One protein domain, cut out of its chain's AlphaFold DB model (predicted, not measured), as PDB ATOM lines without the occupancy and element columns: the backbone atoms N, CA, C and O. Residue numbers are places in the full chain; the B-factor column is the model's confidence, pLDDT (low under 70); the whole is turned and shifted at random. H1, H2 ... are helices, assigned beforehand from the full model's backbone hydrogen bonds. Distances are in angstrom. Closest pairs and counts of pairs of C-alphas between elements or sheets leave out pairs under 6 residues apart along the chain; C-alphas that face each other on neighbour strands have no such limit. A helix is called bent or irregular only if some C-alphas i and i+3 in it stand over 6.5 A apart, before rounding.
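What this domain is: This is residues 28 to 99 of the 142 residues of an uncharacterized protein of Caenorhabditis remanei (UniProt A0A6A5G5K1). Picture a long, straight helical hairpin: the chain goes along H1, turns over residues 60 to 64, and comes back along H2, the two helices side by side and running opposite ways, with only 4 degrees between their lines. There is nothing else of size, and the two helices together make a thin rod of 51 by 18 by 10 A. The printed part has 72 residues, with two named helices in the order H1, H2 and no named strand, and its class is all helix. It is only just loose, close to extended, with a radius of gyration of the C-alphas of 16.6 A.

How they stand to each other: Start with H1, residues 29 to 59, then pass the tight link of 5 residues to H2, residues 65 to 99. H1 and H2 form a helical hairpin and run opposite ways at a shallow tilt of 4 degrees. They touch, with 8 pairs of C-alphas within 8 A; look at the closest, the C-alphas of Ala 40 and Phe 86, 6.3 A apart. Their centres are 11.2 A apart. Along the backbone, 25 of 27 O i to N i+4 pairs in H1 and 28 of 31 in H2 are within hydrogen-bond range.

Where its parts are: Find C-alpha 29 at (175.418, 186.467, 142.156); from there H1 runs 44.9 A to C-alpha 59 at (151.486, 212.868, 169.555). H2 sets out from C-alpha 65 at (142.404, 210.529, 169.180) and runs 51.0 A to C-alpha 99 at (164.938, 179.503, 135.517). Near its beginning H2 is irregular: C-alphas 66 and 69 are 7.3 A apart.

The domain as a whole: The two C-alphas farthest apart are those of Asn 61 and Cys 99, at 52.4 A, while the first and last printed C-alphas, of Ser 28 and Cys 99, are 17.0 A apart. The printed part has no cut. In the B-factor column the mean pLDDT of the printed part is 80.0; look for values under 70 at residues 28 to 33 and 93 to 99.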
ATOM      1  N   SER A  28     178.632 189.155 139.752       66.62
ATOM      2  CA  SER A  28     178.549 188.243 140.885       66.62
ATOM      3  C   SER A  28     177.101 188.068 141.339       66.62
ATOM      4  O   SER A  28     176.318 189.013 141.436       66.62
ATOM      5  N   GLU A  29     176.748 186.828 141.661       63.50
ATOM      6  CA  GLU A  29     175.418 186.467 142.156       63.50
ATOM      7  C   GLU A  29     175.098 187.201 143.472       63.50
ATOM      8  O   GLU A  29     173.963 187.611 143.694       63.50
ATOM      9  N   SER A  30     176.122 187.472 144.290       66.62
ATOM     10  CA  SER A  30     176.048 188.294 145.502       66.62
ATOM     11  C   SER A  30     175.632 189.738 145.235       66.62
ATOM     12  O   SER A  30     174.824 190.277 145.987       66.62
ATOM     13  N   TYR A  31     176.138 190.365 144.169       68.19
ATOM     14  CA  TYR A  31     175.765 191.736 143.825       68.19
ATOM     15  C   TYR A  31     174.300 191.819 143.386       68.19
ATOM     16  O   TYR A  31     173.573 192.699 143.834       68.19
ATOM     17  N   GLN A  32     173.825 190.858 142.588       64.62
ATOM     18  CA  GLN A  32     172.417 190.802 142.175       64.62
ATOM     19  C   GLN A  32     171.460 190.433 143.317       64.62
ATOM     20  O   GLN A  32     170.363 190.988 143.400       64.62
ATOM     21  N   LEU A  33     171.863 189.538 144.225       67.56
ATOM     22  CA  LEU A  33     171.129 189.271 145.469       67.56
ATOM     23  C   LEU A  33     171.043 190.531 146.334       67.56
ATOM     24  O   LEU A  33     169.971 190.877 146.816       67.56
ATOM     25  N   CYS A  34     172.146 191.269 146.464       72.19
ATOM     26  CA  CYS A  34     172.158 192.539 147.176       72.19
ATOM     27  C   CYS A  34     171.241 193.570 146.501       72.19
ATOM     28  O   CYS A  34     170.436 194.202 147.171       72.19
ATOM     29  N   GLN A  35     171.274 193.677 145.171       74.44
ATOM     30  CA  GLN A  35     170.435 194.605 144.411       74.44
ATOM     31  C   GLN A  35     168.934 194.291 144.530       74.44
ATOM     32  O   GLN A  35     168.116 195.205 144.615       74.44
ATOM     33  N   THR A  36     168.560 193.011 144.552       71.81
ATOM     34  CA  THR A  36     167.159 192.589 144.729       71.81
ATOM     35  C   THR A  36     166.682 192.777 146.169       71.81
ATOM     36  O   THR A  36     165.572 193.263 146.381       71.81
ATOM     37  N   CYS A  37     167.534 192.499 147.163       75.12
ATOM     38  CA  CYS A  37     167.254 192.829 148.562       75.12
ATOM     39  C   CYS A  37     167.148 194.340 148.793       75.12
ATOM     40  O   CYS A  37     166.298 194.767 149.567       75.12
ATOM     41  N   PHE A  38     167.966 195.140 148.103       78.62
ATOM     42  CA  PHE A  38     168.051 196.586 148.297       78.62
ATOM     43  C   PHE A  38     166.701 197.278 148.089       78.62
ATOM     44  O   PHE A  38     166.285 198.082 148.923       78.62
ATOM     45  N   VAL A  39     165.984 196.922 147.017       80.81
ATOM     46  CA  VAL A  39     164.658 197.486 146.722       80.81
ATOM     47  C   VAL A  39     163.661 197.136 147.827       80.81
ATOM     48  O   VAL A  39     162.965 198.018 148.322       80.81
ATOM     49  N   ALA A  40     163.634 195.877 148.272       79.94
ATOM     50  CA  ALA A  40     162.750 195.445 149.352       79.94
ATOM     51  C   ALA A  40     163.065 196.166 150.674       79.94
ATOM     52  O   ALA A  40     162.155 196.667 151.334       79.94
ATOM     53  N   THR A  41     164.347 196.295 151.031       82.31
ATOM     54  CA  THR A  41     164.767 197.034 152.230       82.31
ATOM     55  C   THR A  41     164.444 198.520 152.145       82.31
ATOM     56  O   THR A  41     164.031 199.106 153.141       82.31
ATOM     57  N   PHE A  42     164.576 199.133 150.967       85.88
ATOM     58  CA  PHE A  42     164.237 200.539 150.767       85.88
ATOM     59  C   PHE A  42     162.729 200.777 150.905       85.88
ATOM     60  O   PHE A  42     162.310 201.697 151.603       85.88
ATOM     61  N   CYS A  43     161.902 199.910 150.313       85.31
ATOM     62  CA  CYS A  43     160.451 199.959 150.481       85.31
ATOM     63  C   CYS A  43     160.034 199.759 151.945       85.31
ATOM     64  O   CYS A  43     159.196 200.507 152.442       85.31
ATOM     65  N   ALA A  44     160.635 198.798 152.655       85.44
ATOM     66  CA  ALA A  44     160.372 198.579 154.078       85.44
ATOM     67  C   ALA A  44     160.728 199.814 154.922       85.44
ATOM     68  O   ALA A  44     159.959 200.227 155.787       85.44
ATOM     69  N   LEU A  45     161.873 200.440 154.637       88.56
ATOM     70  CA  LEU A  45     162.311 201.661 155.306       88.56
ATOM     71  C   LEU A  45     161.344 202.827 155.049       88.56
ATOM     72  O   LEU A  45     160.961 203.512 155.992       88.56
ATOM     73  N   ALA A  46     160.897 203.014 153.805       89.44
ATOM     74  CA  ALA A  46     159.932 204.053 153.453       89.44
ATOM     75  C   ALA A  46     158.587 203.871 154.179       89.44
ATOM     76  O   ALA A  46     158.049 204.837 154.720       89.44
ATOM     77  N   ILE A  47     158.074 202.635 154.249       88.69
ATOM     78  CA  ILE A  47     156.850 202.306 154.999       88.69
ATOM     79  C   ILE A  47     157.040 202.626 156.485       88.69
ATOM     80  O   ILE A  47     156.211 203.315 157.074       88.69
ATOM     81  N   ASN A  48     158.156 202.201 157.085       87.75
ATOM     82  CA  ASN A  48     158.435 202.461 158.497       87.75
ATOM     83  C   ASN A  48     158.554 203.960 158.811       87.75
ATOM     84  O   ASN A  48     158.022 204.409 159.824       87.75
ATOM     85  N   ILE A  49     159.187 204.748 157.937       91.19
ATOM     86  CA  ILE A  49     159.265 206.209 158.083       91.19
ATOM     87  C   ILE A  49     157.868 206.834 158.006       91.19
ATOM     88  O   ILE A  49     157.528 207.669 158.841       91.19
ATOM     89  N   ALA A  50     157.034 206.417 157.050       89.19
ATOM     90  CA  ALA A  50     155.674 206.934 156.913       89.19
ATOM     91  C   ALA A  50     154.810 206.618 158.144       89.19
ATOM     92  O   ALA A  50     154.098 207.493 158.647       89.19
ATOM     93  N   LEU A  51     154.908 205.395 158.672       87.19
ATOM     94  CA  LEU A  51     154.211 204.998 159.893       87.19
ATOM     95  C   LEU A  51     154.715 205.799 161.100       87.19
ATOM     96  O   LEU A  51     153.902 206.299 161.872       87.19
ATOM     97  N   PHE A  52     156.029 205.997 161.215       88.81
ATOM     98  CA  PHE A  52     156.637 206.795 162.279       88.81
ATOM     99  C   PHE A  52     156.167 208.253 162.251       88.81
ATOM    100  O   PHE A  52     155.740 208.776 163.277       88.81
ATOM    101  N   ILE A  53     156.168 208.901 161.081       89.38
ATOM    102  CA  ILE A  53     155.657 210.273 160.922       89.38
ATOM    103  C   ILE A  53     154.178 210.331 161.311       89.38
ATOM    104  O   ILE A  53     153.768 211.222 162.052       89.38
ATOM    105  N   SER A  54     153.390 209.353 160.863       86.38
ATOM    106  CA  SER A  54     151.961 209.289 161.174       86.38
ATOM    107  C   SER A  54     151.704 209.155 162.678       86.38
ATOM    108  O   SER A  54     150.798 209.799 163.198       86.38
ATOM    109  N   PHE A  55     152.528 208.388 163.395       85.81
ATOM    110  CA  PHE A  55     152.456 208.274 164.852       85.81
ATOM    111  C   PHE A  55     152.783 209.604 165.550       85.81
ATOM    112  O   PHE A  55     152.065 210.023 166.456       85.81
ATOM    113  N   TRP A  56     153.815 210.323 165.098       87.19
ATOM    114  CA  TRP A  56     154.151 211.638 165.656       87.19
ATOM    115  C   TRP A  56     153.055 212.684 165.437       87.19
ATOM    116  O   TRP A  56     152.827 213.512 166.317       87.19
ATOM    117  N   LEU A  57     152.325 212.629 164.321       85.69
ATOM    118  CA  LEU A  57     151.174 213.509 164.086       85.69
ATOM    119  C   LEU A  57     150.051 213.308 165.121       85.69
ATOM    120  O   LEU A  57     149.376 214.278 165.476       85.69
ATOM    121  N   PHE A  58     149.880 212.089 165.652       84.50
ATOM    122  CA  PHE A  58     148.989 211.838 166.791       84.50
ATOM    123  C   PHE A  58     149.534 212.441 168.089       84.50
ATOM    124  O   PHE A  58     148.779 213.067 168.826       84.50
ATOM    125  N   VAL A  59     150.840 212.309 168.351       83.69
ATOM    126  CA  VAL A  59     151.486 212.868 169.555       83.69
ATOM    127  C   VAL A  59     151.359 214.394 169.605       83.69
ATOM    128  O   VAL A  59     151.079 214.955 170.661       83.69
ATOM    129  N   PHE A  60     151.496 215.072 168.464       87.88
ATOM    130  CA  PHE A  60     151.300 216.522 168.362       87.88
ATOM    131  C   PHE A  60     149.824 216.957 168.368       87.88
ATOM    132  O   PHE A  60     149.547 218.149 168.249       87.88
ATOM    133  N   ASN A  61     148.878 216.021 168.525       80.94
ATOM    134  CA  ASN A  61     147.433 216.270 168.567       80.94
ATOM    135  C   ASN A  61     146.889 216.989 167.313       80.94
ATOM    136  O   ASN A  61     145.899 217.714 167.374       80.94
ATOM    137  N   ILE A  62     147.550 216.794 166.165       80.94
ATOM    138  CA  ILE A  62     147.090 217.301 164.861       80.94
ATOM    139  C   ILE A  62     145.923 216.439 164.356       80.94
ATOM    140  O   ILE A  62     145.005 216.943 163.709       80.94
ATOM    141  N   ILE A  63     145.948 215.139 164.668       78.12
ATOM    142  CA  ILE A  63     144.897 214.173 164.333       78.12
ATOM    143  C   ILE A  63     144.132 213.810 165.616       78.12
ATOM    144  O   ILE A  63     144.762 213.490 166.625       78.12
ATOM    145  N   PRO A  64     142.785 213.817 165.601       79.38
ATOM    146  CA  PRO A  64     141.989 213.519 166.785       79.38
ATOM    147  C   PRO A  64     142.149 212.063 167.244       79.38
ATOM    148  O   PRO A  64     142.080 211.126 166.450       79.38
ATOM    149  N   TYR A  65     142.244 211.854 168.560       79.38
ATOM    150  CA  TYR A  65     142.404 210.529 169.180       79.38
ATOM    151  C   TYR A  65     141.260 209.536 168.901       79.38
ATOM    152  O   TYR A  65     141.437 208.335 169.081       79.38
ATOM    153  N   ASN A  66     140.100 209.996 168.418       82.69
ATOM    154  CA  ASN A  66     138.953 209.133 168.109       82.69
ATOM    155  C   ASN A  66     139.243 208.114 166.982       82.69
ATOM    156  O   ASN A  66     138.644 207.045 166.931       82.69
ATOM    157  N   VAL A  67     140.201 208.408 166.094       81.62
ATOM    158  CA  VAL A  67     140.619 207.500 165.005       81.62
ATOM    159  C   VAL A  67     141.848 206.650 165.351       81.62
ATOM    160  O   VAL A  67     142.312 205.867 164.524       81.62
ATOM    161  N   LEU A  68     142.360 206.742 166.582       81.81
ATOM    162  CA  LEU A  68     143.572 206.040 167.010       81.81
ATOM    163  C   LEU A  68     143.429 204.513 166.905       81.81
ATOM    164  O   LEU A  68     144.345 203.842 166.438       81.81
ATOM    165  N   TYR A  69     142.259 203.961 167.244       84.44
ATOM    166  CA  TYR A  69     141.992 202.525 167.097       84.44
ATOM    167  C   TYR A  69     142.076 202.057 165.634       84.44
ATOM    168  O   TYR A  69     142.709 201.047 165.332       84.44
ATOM    169  N   GLN A  70     141.485 202.821 164.709       86.00
ATOM    170  CA  GLN A  70     141.537 202.514 163.276       86.00
ATOM    171  C   GLN A  70     142.971 202.612 162.742       86.00
ATOM    172  O   GLN A  70     143.398 201.765 161.960       86.00
ATOM    173  N   TYR A  71     143.738 203.596 163.217       85.81
ATOM    174  CA  TYR A  71     145.152 203.733 162.884       85.81
ATOM    175  C   TYR A  71     145.978 202.523 163.343       85.81
ATOM    176  O   TYR A  71     146.720 201.967 162.537       85.81
ATOM    177  N   PHE A  72     145.815 202.062 164.590       85.81
ATOM    178  CA  PHE A  72     146.523 200.876 165.092       85.81
ATOM    179  C   PHE A  72     146.181 199.608 164.301       85.81
ATOM    180  O   PHE A  72     147.067 198.805 164.015       85.81
ATOM    181  N   MET A  73     144.922 199.449 163.887       87.44
ATOM    182  CA  MET A  73     144.509 198.320 163.053       87.44
ATOM    183  C   MET A  73     145.181 198.351 161.671       87.44
ATOM    184  O   MET A  73     145.691 197.334 161.203       87.44
ATOM    185  N   VAL A  74     145.221 199.517 161.018       87.00
ATOM    186  CA  VAL A  74     145.898 199.685 159.720       87.00
ATOM    187  C   VAL A  74     147.411 199.512 159.860       87.00
ATOM    188  O   VAL A  74     148.043 198.921 158.984       87.00
ATOM    189  N   TYR A  75     147.991 199.984 160.964       87.12
ATOM    190  CA  TYR A  75     149.404 199.816 161.289       87.12
ATOM    191  C   TYR A  75     149.784 198.330 161.370       87.12
ATOM    192  O   TYR A  75     150.690 197.892 160.659       87.12
ATOM    193  N   ASP A  76     149.048 197.543 162.159       86.69
ATOM    194  CA  ASP A  76     149.298 196.106 162.327       86.69
ATOM    195  C   ASP A  76     149.124 195.332 161.010       86.69
ATOM    196  O   ASP A  76     149.984 194.542 160.611       86.69
ATOM    197  N   MET A  77     148.064 195.638 160.257       88.62
ATOM    198  CA  MET A  77     147.838 195.046 158.935       88.62
ATOM    199  C   MET A  77     148.968 195.377 157.956       88.62
ATOM    200  O   MET A  77     149.434 194.498 157.234       88.62
ATOM    201  N   THR A  78     149.452 196.620 157.943       87.25
ATOM    202  CA  THR A  78     150.538 197.049 157.049       87.25
ATOM    203  C   THR A  78     151.844 196.324 157.373       87.25
ATOM    204  O   THR A  78     152.531 195.856 156.460       87.25
ATOM    205  N   LEU A  79     152.168 196.164 158.661       86.62
ATOM    206  CA  LEU A  79     153.343 195.408 159.089       86.62
ATOM    207  C   LEU A  79     153.240 193.935 158.684       86.62
ATOM    208  O   LEU A  79     154.161 193.427 158.043       86.62
ATOM    209  N   ASN A  80     152.111 193.279 158.953       87.81
ATOM    210  CA  ASN A  80     151.890 191.874 158.598       87.81
ATOM    211  C   ASN A  80     151.934 191.633 157.078       87.81
ATOM    212  O   ASN A  80     152.557 190.680 156.597       87.81
ATOM    213  N   ILE A  81     151.325 192.528 156.299       87.75
ATOM    214  CA  ILE A  81     151.361 192.484 154.834       87.75
ATOM    215  C   ILE A  81     152.798 192.658 154.333       87.75
ATOM    216  O   ILE A  81     153.253 191.883 153.496       87.75
ATOM    217  N   SER A  82     153.550 193.621 154.868       85.62
ATOM    218  CA  SER A  82     154.939 193.852 154.456       85.62
ATOM    219  C   SER A  82     155.855 192.667 154.804       85.62
ATOM    220  O   SER A  82     156.631 192.211 153.958       85.62
ATOM    221  N   ALA A  83     155.698 192.087 155.998       83.06
ATOM    222  CA  ALA A  83     156.474 190.946 156.476       83.06
ATOM    223  C   ALA A  83     156.245 189.677 155.641       83.06
ATOM    224  O   ALA A  83     157.149 188.854 155.510       83.06
ATOM    225  N   THR A  84     155.060 189.523 155.048       84.50
ATOM    226  CA  THR A  84     154.716 188.376 154.196       84.50
ATOM    227  C   THR A  84     155.033 188.621 152.719       84.50
ATOM    228  O   THR A  84     155.542 187.723 152.045       84.50
ATOM    229  N   LEU A  85     154.817 189.836 152.205       83.19
ATOM    230  CA  LEU A  85     155.095 190.175 150.807       83.19
ATOM    231  C   LEU A  85     156.584 190.158 150.476       83.19
ATOM    232  O   LEU A  85     156.948 189.629 149.425       83.19
ATOM    233  N   PHE A  86     157.454 190.704 151.332       81.56
ATOM    234  CA  PHE A  86     158.880 190.803 151.003       81.56
ATOM    235  C   PHE A  86     159.551 189.431 150.797       81.56
ATOM    236  O   PHE A  86     160.209 189.261 149.765       81.56
ATOM    237  N   PRO A  87     159.346 188.413 151.661       77.94
ATOM    238  CA  PRO A  87     159.860 187.066 151.413       77.94
ATOM    239  C   PRO A  87     159.277 186.411 150.158       77.94
ATOM    240  O   PRO A  87     160.003 185.729 149.434       77.94
ATOM    241  N   ILE A  88     157.986 186.617 149.867       79.69
ATOM    242  CA  ILE A  88     157.320 186.029 148.692       79.69
ATOM    243  C   ILE A  88     157.850 186.646 147.393       79.69
ATOM    244  O   ILE A  88     158.156 185.915 146.445       79.69
ATOM    245  N   LEU A  89     157.995 187.972 147.348       76.62
ATOM    246  CA  LEU A  89     158.591 188.686 146.217       76.62
ATOM    247  C   LEU A  89     160.041 188.246 146.004       76.62
ATOM    248  O   LEU A  89     160.413 187.890 144.885       76.62
ATOM    249  N   PHE A  90     160.816 188.134 147.086       76.62
ATOM    250  CA  PHE A  90     162.184 187.625 147.040       76.62
ATOM    251  C   PHE A  90     162.255 186.194 146.482       76.62
ATOM    252  O   PHE A  90     163.059 185.905 145.593       76.62
ATOM    253  N   LEU A  91     161.373 185.290 146.930       73.75
ATOM    254  CA  LEU A  91     161.327 183.912 146.429       73.75
ATOM    255  C   LEU A  91     160.933 183.843 144.947       73.75
ATOM    256  O   LEU A  91     161.442 182.998 144.203       73.75
ATOM    257  N   ARG A  92     160.008 184.703 144.512       71.88
ATOM    258  CA  ARG A  92     159.543 184.780 143.123       71.88
ATOM    259  C   ARG A  92     160.656 185.266 142.197       71.88
ATOM    260  O   ARG A  92     160.887 184.640 141.157       71.88
ATOM    261  N   ASP A  93     161.377 186.310 142.584       68.69
ATOM    262  CA  ASP A  93     162.500 186.830 141.803       68.69
ATOM    263  C   ASP A  93     163.679 185.848 141.790       68.69
ATOM    264  O   ASP A  93     164.267 185.601 140.732       68.69
ATOM    265  N   ALA A  94     163.931 185.158 142.907       66.44
ATOM    266  CA  ALA A  94     164.901 184.067 142.970       66.44
ATOM    267  C   ALA A  94     164.524 182.882 142.055       66.44
ATOM    268  O   ALA A  94     165.393 182.304 141.395       66.44
ATOM    269  N   LYS A  95     163.236 182.514 141.953       65.50
ATOM    270  CA  LYS A  95     162.763 181.477 141.010       65.50
ATOM    271  C   LYS A  95     162.931 181.910 139.555       65.50
ATOM    272  O   LYS A  95     163.441 181.129 138.749       65.50
ATOM    273  N   LYS A  96     162.563 183.151 139.220       64.44
ATOM    274  CA  LYS A  96     162.759 183.728 137.879       64.44
ATOM    275  C   LYS A  96     164.238 183.707 137.484       64.44
ATOM    276  O   LYS A  96     164.566 183.350 136.352       64.44
ATOM    277  N   TYR A  97     165.127 184.005 138.432       59.75
ATOM    278  CA  TYR A  97     166.571 183.883 138.255       59.75
ATOM    279  C   TYR A  97     167.007 182.436 138.013       59.75
ATOM    280  O   TYR A  97     167.679 182.174 137.016       59.75
ATOM    281  N   ARG A  98     166.605 181.485 138.871       60.38
ATOM    282  CA  ARG A  98     166.985 180.071 138.714       60.38
ATOM    283  C   ARG A  98     166.609 179.554 137.331       60.38
ATOM    284  O   ARG A  98     167.471 178.976 136.679       60.38
ATOM    285  N   CYS A  99     165.394 179.856 136.862       59.16
ATOM    286  CA  CYS A  99     164.938 179.503 135.517       59.16
ATOM    287  C   CYS A  99     165.781 180.155 134.410       59.16
ATOM    288  O   CYS A  99     166.176 179.467 133.468       59.16
TER     289      CYS A  99